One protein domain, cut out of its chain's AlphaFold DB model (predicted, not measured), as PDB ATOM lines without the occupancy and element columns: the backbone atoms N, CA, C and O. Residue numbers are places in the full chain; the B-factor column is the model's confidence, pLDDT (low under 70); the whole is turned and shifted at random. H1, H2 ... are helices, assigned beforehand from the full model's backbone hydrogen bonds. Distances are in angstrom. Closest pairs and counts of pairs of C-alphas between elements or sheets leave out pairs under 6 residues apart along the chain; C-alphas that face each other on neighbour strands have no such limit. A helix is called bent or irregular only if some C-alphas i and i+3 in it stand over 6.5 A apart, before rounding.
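Overview. This is residues 167 to 259 of the 468 residues of the protein "Ankyrin_rpt-contain_dom domain-containing protein" of Rhizophagus irregularis (UniProt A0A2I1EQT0). Two longer helices, H1 and H7, run along opposite sides of a core of short helices, H4, H5 and H6, with H5 in the middle. H2 is near H1, offset to its side and shifted along the longest axis, and packs on H6, while H3 stands at one end of the body. The printed part has 93 residues with seven named helices, H1 to H7 in chain order, and no named strand; its class is all helix. It is compact, with a radius of gyration of the C-alphas of 12.4 A and spans of 36 by 24 by 21 A.

Along the chain. H1, residues 167 to 182, is the longest helix at 22.6 A and begins at C-alpha 167 (-35.118, 4.588, -44.027). H7, residues 245 to 257, measures 18.6 A and ends at C-alpha 257 (-31.732, -19.110, -34.109). H2 is residues 196 to 205, 14.7 A, and H3 residues 207 to 215, 12.3 A. H4 is residues 219 to 223, H5 residues 225 to 231, and H6 residues 235 to 241.

Arrangement. H1 touches H5 with residues 171 to 178 alone, closest at the C-alphas of Thr 175 and Ala 228, 6.0 A, at 36 degrees, only just steep. H5 touches H7 at the C-alphas of Ala 226 and Ile 251, 4.8 A, their closest. H2 touches H6, closest at the C-alphas of Ile 200 and Val 237, 6.2 A. H2 and H3 touch only at the corner, about perpendicular at 76 degrees. Every O i to N i+4 pair is within hydrogen-bond range in H2, H3, H4, H5 and H7; H1 has 11 of 12 and H6 2 of 3.

Size, cuts and confidence. The C-alphas of Asn 186 and Lys 207, the two farthest apart, are 36.5 A apart. The printed part has no cut. The link from H1 to H2 is long, and residues 183 to 188 have pLDDT under 70.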
ATOM      1  N   ILE A 167     -35.205   5.246 -45.348       83.75
ATOM      2  CA  ILE A 167     -35.118   4.588 -44.027       83.75
ATOM      3  C   ILE A 167     -34.468   3.199 -44.123       83.75
ATOM      4  O   ILE A 167     -33.781   2.776 -43.206       83.75
ATOM      5  N   GLU A 168     -34.622   2.483 -45.234       85.81
ATOM      6  CA  GLU A 168     -33.988   1.167 -45.410       85.81
ATOM      7  C   GLU A 168     -32.470   1.244 -45.306       85.81
ATOM      8  O   GLU A 168     -31.853   0.412 -44.651       85.81
ATOM      9  N   LYS A 169     -31.868   2.282 -45.893       85.12
ATOM     10  CA  LYS A 169     -30.428   2.514 -45.802       85.12
ATOM     11  C   LYS A 169     -29.999   2.825 -44.371       85.12
ATOM     12  O   LYS A 169     -28.963   2.344 -43.932       85.12
ATOM     13  N   TYR A 170     -30.822   3.573 -43.629       86.94
ATOM     14  CA  TYR A 170     -30.614   3.808 -42.198       86.94
ATOM     15  C   TYR A 170     -30.555   2.503 -41.405       86.94
ATOM     16  O   TYR A 170     -29.638   2.311 -40.609       86.94
ATOM     17  N   ILE A 171     -31.526   1.615 -41.640       89.19
ATOM     18  CA  ILE A 171     -31.608   0.318 -40.967       89.19
ATOM     19  C   ILE A 171     -30.382  -0.521 -41.333       89.19
ATOM     20  O   ILE A 171     -29.647  -0.904 -40.431       89.19
ATOM     21  N   LYS A 172     -30.101  -0.697 -42.631       89.44
ATOM     22  CA  LYS A 172     -28.969  -1.495 -43.136       89.44
ATOM     23  C   LYS A 172     -27.619  -1.031 -42.594       89.44
ATOM     24  O   LYS A 172     -26.790  -1.850 -42.209       89.44
ATOM     25  N   ASP A 173     -27.386   0.280 -42.542       87.44
ATOM     26  CA  ASP A 173     -26.135   0.841 -42.023       87.44
ATOM     27  C   ASP A 173     -25.933   0.532 -40.531       87.44
ATOM     28  O   ASP A 173     -24.794   0.424 -40.067       87.44
ATOM     29  N   HIS A 174     -27.019   0.447 -39.759       88.81
ATOM     30  CA  HIS A 174     -26.970   0.142 -38.332       88.81
ATOM     31  C   HIS A 174     -26.934  -1.362 -38.054       88.81
ATOM     32  O   HIS A 174     -26.078  -1.794 -37.282       88.81
ATOM     33  N   THR A 175     -27.753  -2.156 -38.742       88.50
ATOM     34  CA  THR A 175     -27.738  -3.623 -38.647       88.50
ATOM     35  C   THR A 175     -26.386  -4.188 -39.077       88.50
ATOM     36  O   THR A 175     -25.822  -5.017 -38.371       88.50
ATOM     37  N   SER A 176     -25.775  -3.654 -40.142       87.94
ATOM     38  CA  SER A 176     -24.424  -4.053 -40.575       87.94
ATOM     39  C   SER A 176     -23.357  -3.787 -39.509       87.94
ATOM     40  O   SER A 176     -22.414  -4.563 -39.364       87.94
ATOM     41  N   LYS A 177     -23.482  -2.694 -38.746       87.50
ATOM     42  CA  LYS A 177     -22.558  -2.387 -37.642       87.50
ATOM     43  C   LYS A 177     -22.774  -3.324 -36.459       87.50
ATOM     44  O   LYS A 177     -21.793  -3.796 -35.896       87.50
ATOM     45  N   ASP A 178     -24.024  -3.619 -36.110       87.62
ATOM     46  CA  ASP A 178     -24.339  -4.631 -35.098       87.62
ATOM     47  C   ASP A 178     -23.793  -6.008 -35.501       87.62
ATOM     48  O   ASP A 178     -23.164  -6.698 -34.698       87.62
ATOM     49  N   PHE A 179     -23.931  -6.387 -36.771       85.50
ATOM     50  CA  PHE A 179     -23.373  -7.629 -37.297       85.50
ATOM     51  C   PHE A 179     -21.840  -7.672 -37.175       85.50
ATOM     52  O   PHE A 179     -21.269  -8.661 -36.714       85.50
ATOM     53  N   GLN A 180     -21.156  -6.574 -37.512       86.31
ATOM     54  CA  GLN A 180     -19.701  -6.458 -37.354       86.31
ATOM     55  C   GLN A 180     -19.249  -6.545 -35.890       86.31
ATOM     56  O   GLN A 180     -18.218  -7.155 -35.609       86.31
ATOM     57  N   LEU A 181     -19.998  -5.948 -34.958       82.88
ATOM     58  CA  LEU A 181     -19.670  -5.970 -33.527       82.88
ATOM     59  C   LEU A 181     -19.865  -7.353 -32.906       82.88
ATOM     60  O   LEU A 181     -19.029  -7.800 -32.116       82.88
ATOM     61  N   THR A 182     -20.947  -8.026 -33.289       79.19
ATOM     62  CA  THR A 182     -21.271  -9.370 -32.807       79.19
ATOM     63  C   THR A 182     -20.375 -10.440 -33.433       79.19
ATOM     64  O   THR A 182     -20.216 -11.522 -32.867       79.19
ATOM     65  N   GLY A 183     -19.776 -10.179 -34.603       66.94
ATOM     66  CA  GLY A 183     -19.005 -11.179 -35.351       66.94
ATOM     67  C   GLY A 183     -19.835 -12.417 -35.707       66.94
ATOM     68  O   GLY A 183     -19.282 -13.504 -35.849       66.94
ATOM     69  N   GLY A 184     -21.164 -12.268 -35.758       60.94
ATOM     70  CA  GLY A 184     -22.125 -13.348 -35.984       60.94
ATOM     71  C   GLY A 184     -22.421 -14.249 -34.775       60.94
ATOM     72  O   GLY A 184     -23.327 -15.069 -34.869       60.94
ATOM     73  N   VAL A 185     -21.707 -14.120 -33.646       60.69
ATOM     74  CA  VAL A 185     -21.794 -15.102 -32.538       60.69
ATOM     75  C   VAL A 185     -21.812 -14.467 -31.143       60.69
ATOM     76  O   VAL A 185     -22.419 -15.008 -30.226       60.69
ATOM     77  N   ASN A 186     -21.161 -13.318 -30.940       67.50
ATOM     78  CA  ASN A 186     -21.050 -12.686 -29.627       67.50
ATOM     79  C   ASN A 186     -22.164 -11.653 -29.400       67.50
ATOM     80  O   ASN A 186     -22.076 -10.514 -29.852       67.50
ATOM     81  N   TYR A 187     -23.193 -12.058 -28.664       66.75
ATOM     82  CA  TYR A 187     -24.423 -11.285 -28.469       66.75
ATOM     83  C   TYR A 187     -24.328 -10.177 -27.412       66.75
ATOM     84  O   TYR A 187     -25.215  -9.332 -27.331       66.75
ATOM     85  N   GLU A 188     -23.246 -10.132 -26.631       67.50
ATOM     86  CA  GLU A 188     -23.026  -9.076 -25.632       67.50
ATOM     87  C   GLU A 188     -22.523  -7.774 -26.272       67.50
ATOM     88  O   GLU A 188     -22.658  -6.691 -25.704       67.50
ATOM     89  N   LYS A 189     -21.957  -7.864 -27.481       77.44
ATOM     90  CA  LYS A 189     -21.416  -6.722 -28.221       77.44
ATOM     91  C   LYS A 189     -22.438  -6.199 -29.224       77.44
ATOM     92  O   LYS A 189     -22.450  -6.615 -30.377       77.44
ATOM     93  N   LYS A 190     -23.258  -5.245 -28.786       81.56
ATOM     94  CA  LYS A 190     -24.232  -4.531 -29.626       81.56
ATOM     95  C   LYS A 190     -24.010  -3.024 -29.586       81.56
ATOM     96  O   LYS A 190     -23.349  -2.510 -28.684       81.56
ATOM     97  N   LEU A 191     -24.549  -2.304 -30.566       81.75
ATOM     98  CA  LEU A 191     -24.568  -0.846 -30.537       81.75
ATOM     99  C   LEU A 191     -25.312  -0.356 -29.289       81.75
ATOM    100  O   LEU A 191     -26.470  -0.686 -29.075       81.75
ATOM    101  N   GLU A 192     -24.690   0.518 -28.501       80.00
ATOM    102  CA  GLU A 192     -25.376   1.178 -27.373       80.00
ATOM    103  C   GLU A 192     -26.452   2.171 -27.839       80.00
ATOM    104  O   GLU A 192     -27.327   2.589 -27.083       80.00
ATOM    105  N   LYS A 193     -26.373   2.587 -29.103       81.31
ATOM    106  CA  LYS A 193     -27.260   3.586 -29.678       81.31
ATOM    107  C   LYS A 193     -28.623   2.979 -30.015       81.31
ATOM    108  O   LYS A 193     -28.716   2.100 -30.865       81.31
ATOM    109  N   ASP A 194     -29.685   3.569 -29.476       84.00
ATOM    110  CA  ASP A 194     -31.062   3.218 -29.825       84.00
ATOM    111  C   ASP A 194     -31.502   3.847 -31.159       84.00
ATOM    112  O   ASP A 194     -32.086   4.932 -31.209       84.00
ATOM    113  N   TYR A 195     -31.209   3.157 -32.261       87.44
ATOM    114  CA  TYR A 195     -31.660   3.544 -33.601       87.44
ATOM    115  C   TYR A 195     -33.052   2.984 -33.955       87.44
ATOM    116  O   TYR A 195     -33.663   3.412 -34.935       87.44
ATOM    117  N   LEU A 196     -33.593   2.061 -33.152       90.81
ATOM    118  CA  LEU A 196     -34.889   1.424 -33.398       90.81
ATOM    119  C   LEU A 196     -36.066   2.310 -32.961       90.81
ATOM    120  O   LEU A 196     -37.115   2.308 -33.607       90.81
ATOM    121  N   SER A 197     -35.898   3.141 -31.928       90.38
ATOM    122  CA  SER A 197     -36.948   4.077 -31.490       90.38
ATOM    123  C   SER A 197     -37.337   5.112 -32.552       90.38
ATOM    124  O   SER A 197     -38.487   5.556 -32.599       90.38
ATOM    125  N   LEU A 198     -36.425   5.464 -33.464       90.06
ATOM    126  CA  LEU A 198     -36.759   6.294 -34.622       90.06
ATOM    127  C   LEU A 198     -37.797   5.614 -35.521       90.06
ATOM    128  O   LEU A 198     -38.709   6.277 -36.025       90.06
ATOM    129  N   LEU A 199     -37.689   4.295 -35.696       90.88
ATOM    130  CA  LEU A 199     -38.601   3.517 -36.531       90.88
ATOM    131  C   LEU A 199     -40.018   3.513 -35.953       90.88
ATOM    132  O   LEU A 199     -40.981   3.590 -36.709       90.88
ATOM    133  N   ILE A 200     -40.163   3.534 -34.624       90.38
ATOM    134  CA  ILE A 200     -41.472   3.686 -33.973       90.38
ATOM    135  C   ILE A 200     -42.149   4.995 -34.405       90.38
ATOM    136  O   ILE A 200     -43.327   4.995 -34.774       90.38
ATOM    137  N   ILE A 201     -41.414   6.112 -34.363       89.19
ATOM    138  CA  ILE A 201     -41.936   7.426 -34.765       89.19
ATOM    139  C   ILE A 201     -42.282   7.407 -36.253       89.19
ATOM    140  O   ILE A 201     -43.380   7.821 -36.636       89.19
ATOM    141  N   ALA A 202     -41.374   6.878 -37.079       89.06
ATOM    142  CA  ALA A 202     -41.577   6.745 -38.513       89.06
ATOM    143  C   ALA A 202     -42.866   5.972 -38.826       89.06
ATOM    144  O   ALA A 202     -43.712   6.490 -39.551       89.06
ATOM    145  N   THR A 203     -43.083   4.796 -38.236       90.50
ATOM    146  CA  THR A 203     -44.261   3.959 -38.519       90.50
ATOM    147  C   THR A 203     -45.559   4.573 -38.002       90.50
ATOM    148  O   THR A 203     -46.592   4.499 -38.670       90.50
ATOM    149  N   LYS A 204     -45.537   5.219 -36.827       90.06
ATOM    150  CA  LYS A 204     -46.740   5.836 -36.241       90.06
ATOM    151  C   LYS A 204     -47.179   7.106 -36.967       90.06
ATOM    152  O   LYS A 204     -48.372   7.405 -36.987       90.06
ATOM    153  N   LYS A 205     -46.236   7.886 -37.498       89.88
ATOM    154  CA  LYS A 205     -46.500   9.244 -37.995       89.88
ATOM    155  C   LYS A 205     -46.344   9.389 -39.514       89.88
ATOM    156  O   LYS A 205     -46.964  10.280 -40.088       89.88
ATOM    157  N   SER A 206     -45.571   8.528 -40.183       89.12
ATOM    158  CA  SER A 206     -45.402   8.539 -41.643       89.12
ATOM    159  C   SER A 206     -46.312   7.518 -42.320       89.12
ATOM    160  O   SER A 206     -46.073   6.310 -42.256       89.12
ATOM    161  N   LYS A 207     -47.334   8.005 -43.037       87.62
ATOM    162  CA  LYS A 207     -48.211   7.149 -43.857       87.62
ATOM    163  C   LYS A 207     -47.425   6.399 -44.932       87.62
ATOM    164  O   LYS A 207     -47.618   5.203 -45.090       87.62
ATOM    165  N   ILE A 208     -46.480   7.081 -45.580       85.88
ATOM    166  CA  ILE A 208     -45.654   6.525 -46.660       85.88
ATOM    167  C   ILE A 208     -44.816   5.346 -46.161       85.88
ATOM    168  O   ILE A 208     -44.735   4.323 -46.829       85.88
ATOM    169  N   PHE A 209     -44.217   5.454 -44.969       88.31
ATOM    170  CA  PHE A 209     -43.440   4.341 -44.421       88.31
ATOM    171  C   PHE A 209     -44.325   3.157 -44.038       88.31
ATOM    172  O   PHE A 209     -43.987   2.012 -44.324       88.31
ATOM    173  N   LYS A 210     -45.489   3.436 -43.441       88.69
ATOM    174  CA  LYS A 210     -46.465   2.402 -43.093       88.69
ATOM    175  C   LYS A 210     -46.991   1.668 -44.332       88.69
ATOM    176  O   LYS A 210     -47.096   0.447 -44.313       88.69
ATOM    177  N   GLU A 211     -47.293   2.397 -45.404       88.44
ATOM    178  CA  GLU A 211     -47.682   1.824 -46.699       88.44
ATOM    179  C   GLU A 211     -46.550   0.996 -47.304       88.44
ATOM    180  O   GLU A 211     -46.800  -0.101 -47.798       88.44
ATOM    181  N   LYS A 212     -45.300   1.465 -47.199       87.38
ATOM    182  CA  LYS A 212     -44.135   0.703 -47.655       87.38
ATOM    183  C   LYS A 212     -44.053  -0.647 -46.945       87.38
ATOM    184  O   LYS A 212     -44.060  -1.663 -47.625       87.38
ATOM    185  N   LEU A 213     -44.095  -0.654 -45.608       88.62
ATOM    186  CA  LEU A 213     -44.106  -1.875 -44.791       88.62
ATOM    187  C   LEU A 213     -45.270  -2.817 -45.135       88.62
ATOM    188  O   LEU A 213     -45.120  -4.030 -45.048       88.62
ATOM    189  N   LEU A 214     -46.431  -2.281 -45.520       88.25
ATOM    190  CA  LEU A 214     -47.581  -3.093 -45.920       88.25
ATOM    191  C   LEU A 214     -47.355  -3.791 -47.274       88.25
ATOM    192  O   LEU A 214     -47.782  -4.929 -47.458       88.25
ATOM    193  N   ILE A 215     -46.705  -3.109 -48.222       88.50
ATOM    194  CA  ILE A 215     -46.480  -3.606 -49.587       88.50
ATOM    195  C   ILE A 215     -45.298  -4.584 -49.632       88.50
ATOM    196  O   ILE A 215     -45.369  -5.625 -50.291       88.50
ATOM    197  N   SER A 216     -44.198  -4.264 -48.952       86.19
ATOM    198  CA  SER A 216     -42.963  -5.045 -49.000       86.19
ATOM    199  C   SER A 216     -42.999  -6.206 -48.007       86.19
ATOM    200  O   SER A 216     -42.638  -6.040 -46.846       86.19
ATOM    201  N   LYS A 217     -43.381  -7.401 -48.473       82.81
ATOM    202  CA  LYS A 217     -43.393  -8.614 -47.633       82.81
ATOM    203  C   LYS A 217     -42.016  -8.988 -47.074       82.81
ATOM    204  O   LYS A 217     -41.947  -9.480 -45.958       82.81
ATOM    205  N   ASN A 218     -40.957  -8.715 -47.833       87.56
ATOM    206  CA  ASN A 218     -39.575  -9.096 -47.522       87.56
ATOM    207  C   ASN A 218     -38.785  -7.951 -46.868       87.56
ATOM    208  O   ASN A 218     -37.561  -7.947 -46.876       87.56
ATOM    209  N   PHE A 219     -39.461  -6.934 -46.322       89.19
ATOM    210  CA  PHE A 219     -38.770  -5.766 -45.771       89.19
ATOM    211  C   PHE A 219     -37.774  -6.141 -44.671       89.19
ATOM    212  O   PHE A 219     -36.669  -5.606 -44.617       89.19
ATOM    213  N   PHE A 220     -38.181  -7.052 -43.785       91.81
ATOM    214  CA  PHE A 220     -37.397  -7.466 -42.628       91.81
ATOM    215  C   PHE A 220     -36.169  -8.269 -43.051       91.81
ATOM    216  O   PHE A 220     -35.080  -7.962 -42.571       91.81
ATOM    217  N   SER A 221     -36.328  -9.206 -43.990       87.38
ATOM    218  CA  SER A 221     -35.213  -9.951 -44.580       87.38
ATOM    219  C   SER A 221     -34.274  -9.053 -45.384       87.38
ATOM    220  O   SER A 221     -33.063  -9.179 -45.284       87.38
ATOM    221  N   ASP A 222     -34.802  -8.096 -46.150       87.62
ATOM    222  CA  ASP A 222     -33.976  -7.234 -47.003       87.62
ATOM    223  C   ASP A 222     -33.133  -6.240 -46.197       87.62
ATOM    224  O   ASP A 222     -32.148  -5.708 -46.717       87.62
ATOM    225  N   THR A 223     -33.550  -5.919 -44.970       88.69
ATOM    226  CA  THR A 223     -32.907  -4.917 -44.104       88.69
ATOM    227  C   THR A 223     -32.222  -5.503 -42.874       88.69
ATOM    228  O   THR A 223     -31.597  -4.740 -42.136       88.69
ATOM    229  N   ASP A 224     -32.321  -6.814 -42.653       90.81
ATOM    230  CA  ASP A 224     -31.894  -7.500 -41.427       90.81
ATOM    231  C   ASP A 224     -32.530  -6.891 -40.161       90.81
ATOM    232  O   ASP A 224     -31.923  -6.791 -39.091       90.81
ATOM    233  N   LEU A 225     -33.778  -6.426 -40.273       92.31
ATOM    234  CA  LEU A 225     -34.459  -5.753 -39.167       92.31
ATOM    235  C   LEU A 225     -34.869  -6.739 -38.063       92.31
ATOM    236  O   LEU A 225     -34.822  -6.375 -36.886       92.31
ATOM    237  N   ALA A 226     -35.236  -7.974 -38.423       91.62
ATOM    238  CA  ALA A 226     -35.530  -9.035 -37.457       91.62
ATOM    239  C   ALA A 226     -34.320  -9.289 -36.541       91.62
ATOM    240  O   ALA A 226     -34.458  -9.234 -35.318       91.62
ATOM    241  N   PHE A 227     -33.128  -9.429 -37.138       91.50
ATOM    242  CA  PHE A 227     -31.841  -9.534 -36.444       91.50
ATOM    243  C   PHE A 227     -31.657  -8.427 -35.404       91.50
ATOM    244  O   PHE A 227     -31.401  -8.717 -34.235       91.50
ATOM    245  N   ALA A 228     -31.837  -7.160 -35.787       90.75
ATOM    246  CA  ALA A 228     -31.660  -6.046 -34.856       90.75
ATOM    247  C   ALA A 228     -32.698  -6.042 -33.730       90.75
ATOM    248  O   ALA A 228     -32.351  -5.811 -32.573       90.75
ATOM    249  N   ILE A 229     -33.966  -6.303 -34.045       92.94
ATOM    250  CA  ILE A 229     -35.041  -6.339 -33.048       92.94
ATOM    251  C   ILE A 229     -34.758  -7.403 -31.987       92.94
ATOM    252  O   ILE A 229     -34.883  -7.115 -30.796       92.94
ATOM    253  N   VAL A 230     -34.352  -8.604 -32.407       92.31
ATOM    254  CA  VAL A 230     -34.060  -9.713 -31.493       92.31
ATOM    255  C   VAL A 230     -32.759  -9.465 -30.727       92.31
ATOM    256  O   VAL A 230     -32.741  -9.628 -29.512       92.31
ATOM    257  N   LEU A 231     -31.694  -8.991 -31.386       90.44
ATOM    258  CA  LEU A 231     -30.415  -8.664 -30.737       90.44
ATOM    259  C   LEU A 231     -30.564  -7.595 -29.642       90.44
ATOM    260  O   LEU A 231     -29.924  -7.662 -28.588       90.44
ATOM    261  N   HIS A 232     -31.395  -6.583 -29.893       89.94
ATOM    262  CA  HIS A 232     -31.662  -5.513 -28.932       89.94
ATOM    263  C   HIS A 232     -32.801  -5.839 -27.961       89.94
ATOM    264  O   HIS A 232     -33.039  -5.042 -27.057       89.94
ATOM    265  N   GLU A 233     -33.463  -6.990 -28.115       92.00
ATOM    266  CA  GLU A 233     -34.615  -7.430 -27.312       92.00
ATOM    267  C   GLU A 233     -35.773  -6.411 -27.312       92.00
ATOM    268  O   GLU A 233     -36.492  -6.218 -26.332       92.00
ATOM    269  N   ARG A 234     -35.965  -5.722 -28.445       92.38
ATOM    270  CA  ARG A 234     -36.934  -4.627 -28.605       92.38
ATOM    271  C   ARG A 234     -38.264  -5.115 -29.172       92.38
ATOM    272  O   ARG A 234     -38.679  -4.749 -30.273       92.38
ATOM    273  N   LEU A 235     -38.970  -5.935 -28.396       92.94
ATOM    274  CA  LEU A 235     -40.309  -6.422 -28.763       92.94
ATOM    275  C   LEU A 235     -41.359  -5.299 -28.829       92.94
ATOM    276  O   LEU A 235     -42.340  -5.400 -29.566       92.94
ATOM    277  N   ASP A 236     -41.138  -4.188 -28.126       92.38
ATOM    278  CA  ASP A 236     -41.925  -2.959 -28.263       92.38
ATOM    279  C   ASP A 236     -41.877  -2.409 -29.699       92.38
ATOM    280  O   ASP A 236     -42.906  -2.039 -30.264       92.38
ATOM    281  N   VAL A 237     -40.698  -2.421 -30.324       92.44
ATOM    282  CA  VAL A 237     -40.495  -2.029 -31.724       92.44
ATOM    283  C   VAL A 237     -41.178  -3.043 -32.647       92.44
ATOM    284  O   VAL A 237     -41.930  -2.644 -33.541       92.44
ATOM    285  N   ALA A 238     -41.004  -4.341 -32.381       93.12
ATOM    286  CA  ALA A 238     -41.644  -5.420 -33.135       93.12
ATOM    287  C   ALA A 238     -43.166  -5.242 -33.243       93.12
ATOM    288  O   ALA A 238     -43.706  -5.259 -34.347       93.12
ATOM    289  N   THR A 239     -43.859  -4.973 -32.126       93.25
ATOM    290  CA  THR A 239     -45.329  -4.788 -32.121       93.25
ATOM    291  C   THR A 239     -45.824  -3.685 -33.054       93.25
ATOM    292  O   THR A 239     -46.967  -3.718 -33.499       93.25
ATOM    293  N   ILE A 240     -44.987  -2.685 -33.340       92.31
ATOM    294  CA  ILE A 240     -45.376  -1.515 -34.130       92.31
ATOM    295  C   ILE A 240     -45.028  -1.712 -35.608       92.31
ATOM    296  O   ILE A 240     -45.774  -1.249 -36.471       92.31
ATOM    297  N   LEU A 241     -43.898  -2.361 -35.909       90.62
ATOM    298  CA  LEU A 241     -43.413  -2.560 -37.280       90.62
ATOM    299  C   LEU A 241     -43.933  -3.838 -37.949       90.62
ATOM    300  O   LEU A 241     -44.015  -3.889 -39.182       90.62
ATOM    301  N   SER A 242     -44.320  -4.850 -37.176       90.38
ATOM    302  CA  SER A 242     -44.863  -6.101 -37.709       90.38
ATOM    303  C   SER A 242     -46.323  -5.939 -38.121       90.38
ATOM    304  O   SER A 242     -47.249  -6.274 -37.394       90.38
ATOM    305  N   ILE A 243     -46.523  -5.379 -39.315       89.50
ATOM    306  CA  ILE A 243     -47.843  -5.170 -39.926       89.50
ATOM    307  C   ILE A 243     -48.329  -6.432 -40.658       89.50
ATOM    308  O   ILE A 243     -49.530  -6.663 -40.770       89.50
ATOM    309  N   ASN A 244     -47.399  -7.238 -41.173       87.38
ATOM    310  CA  ASN A 244     -47.680  -8.444 -41.942       87.38
ATOM    311  C   ASN A 244     -47.268  -9.698 -41.157       87.38
ATOM    312  O   ASN A 244     -46.336  -9.661 -40.348       87.38
ATOM    313  N   ILE A 245     -47.913 -10.826 -41.455       89.50
ATOM    314  CA  ILE A 245     -47.568 -12.124 -40.876       89.50
ATOM    315  C   ILE A 245     -46.119 -12.508 -41.187       89.50
ATOM    316  O   ILE A 245     -45.440 -13.023 -40.309       89.50
ATOM    317  N   GLN A 246     -45.609 -12.171 -42.380       91.50
ATOM    318  CA  GLN A 246     -44.219 -12.463 -42.743       91.50
ATOM    319  C   GLN A 246     -43.224 -11.792 -41.789       91.50
ATOM    320  O   GLN A 246     -42.322 -12.455 -41.311       91.50
ATOM    321  N   HIS A 247     -43.448 -10.534 -41.397       92.38
ATOM    322  CA  HIS A 247     -42.565  -9.845 -40.444       92.38
ATOM    323  C   HIS A 247     -42.550 -10.538 -39.074       92.38
ATOM    324  O   HIS A 247     -41.534 -10.566 -38.386       92.38
ATOM    325  N   THR A 248     -43.695 -11.097 -38.671       93.94
ATOM    326  CA  THR A 248     -43.811 -11.879 -37.435       93.94
ATOM    327  C   THR A 248     -43.048 -13.198 -37.551       93.94
ATOM    328  O   THR A 248     -42.380 -13.592 -36.600       93.94
ATOM    329  N   LEU A 249     -43.111 -13.855 -38.714       93.50
ATOM    330  CA  LEU A 249     -42.360 -15.079 -38.997       93.50
ATOM    331  C   LEU A 249     -40.850 -14.824 -39.065       93.50
ATOM    332  O   LEU A 249     -40.104 -15.596 -38.479       93.50
ATOM    333  N   ASP A 250     -40.407 -13.723 -39.670       93.94
ATOM    334  CA  ASP A 250     -38.985 -13.365 -39.740       93.94
ATOM    335  C   ASP A 250     -38.405 -13.138 -38.329       93.94
ATOM    336  O   ASP A 250     -37.316 -13.609 -38.006       93.94
ATOM    337  N   ILE A 251     -39.157 -12.466 -37.442       94.25
ATOM    338  CA  ILE A 251     -38.774 -12.330 -36.025       94.25
ATOM    339  C   ILE A 251     -38.777 -13.690 -35.324       94.25
ATOM    340  O   ILE A 251     -37.902 -13.942 -34.497       94.25
ATOM    341  N   LEU A 252     -39.764 -14.548 -35.600       94.88
ATOM    342  CA  LEU A 252     -39.853 -15.880 -35.005       94.88
ATOM    343  C   LEU A 252     -38.637 -16.732 -35.381       94.88
ATOM    344  O   LEU A 252     -38.053 -17.347 -34.494       94.88
ATOM    345  N   GLU A 253     -38.254 -16.756 -36.656       92.38
ATOM    346  CA  GLU A 253     -37.091 -17.498 -37.156       92.38
ATOM    347  C   GLU A 253     -35.797 -16.996 -36.504       92.38
ATOM    348  O   GLU A 253     -35.095 -17.776 -35.864       92.38
ATOM    349  N   GLU A 254     -35.558 -15.682 -36.504       93.19
ATOM    350  CA  GLU A 254     -34.382 -15.106 -35.840       93.19
ATOM    351  C   GLU A 254     -34.385 -15.357 -34.316       93.19
ATOM    352  O   GLU A 254     -33.342 -15.573 -33.692       93.19
ATOM    353  N   SER A 255     -35.568 -15.354 -33.690       94.06
ATOM    354  CA  SER A 255     -35.713 -15.672 -32.266       94.06
ATOM    355  C   SER A 255     -35.371 -17.132 -31.979       94.06
ATOM    356  O   SER A 255     -34.790 -17.414 -30.936       94.06
ATOM    357  N   VAL A 256     -35.686 -18.065 -32.879       92.00
ATOM    358  CA  VAL A 256     -35.294 -19.478 -32.744       92.00
ATOM    359  C   VAL A 256     -33.787 -19.628 -32.847       92.00
ATOM    360  O   VAL A 256     -33.189 -20.249 -31.967       92.00
ATOM    361  N   ASP A 257     -33.175 -19.016 -33.860       89.19
ATOM    362  CA  ASP A 257     -31.732 -19.110 -34.109       89.19
ATOM    363  C   ASP A 257     -30.918 -18.595 -32.915       89.19
ATOM    364  O   ASP A 257     -29.889 -19.161 -32.543       89.19
ATOM    365  N   ARG A 258     -31.427 -17.560 -32.238       87.62
ATOM    366  CA  ARG A 258     -30.834 -16.983 -31.017       87.62
ATOM    367  C   ARG A 258     -31.360 -17.589 -29.720       87.62
ATOM    368  O   ARG A 258     -30.958 -17.174 -28.631       87.62
ATOM    369  N   GLN A 259     -32.277 -18.548 -29.813       90.81
ATOM    370  CA  GLN A 259     -32.984 -19.151 -28.685       90.81
ATOM    371  C   GLN A 259     -33.700 -18.116 -27.785       90.81
ATOM    372  O   GLN A 259     -33.820 -18.304 -26.574       90.81
TER     373      GLN A 259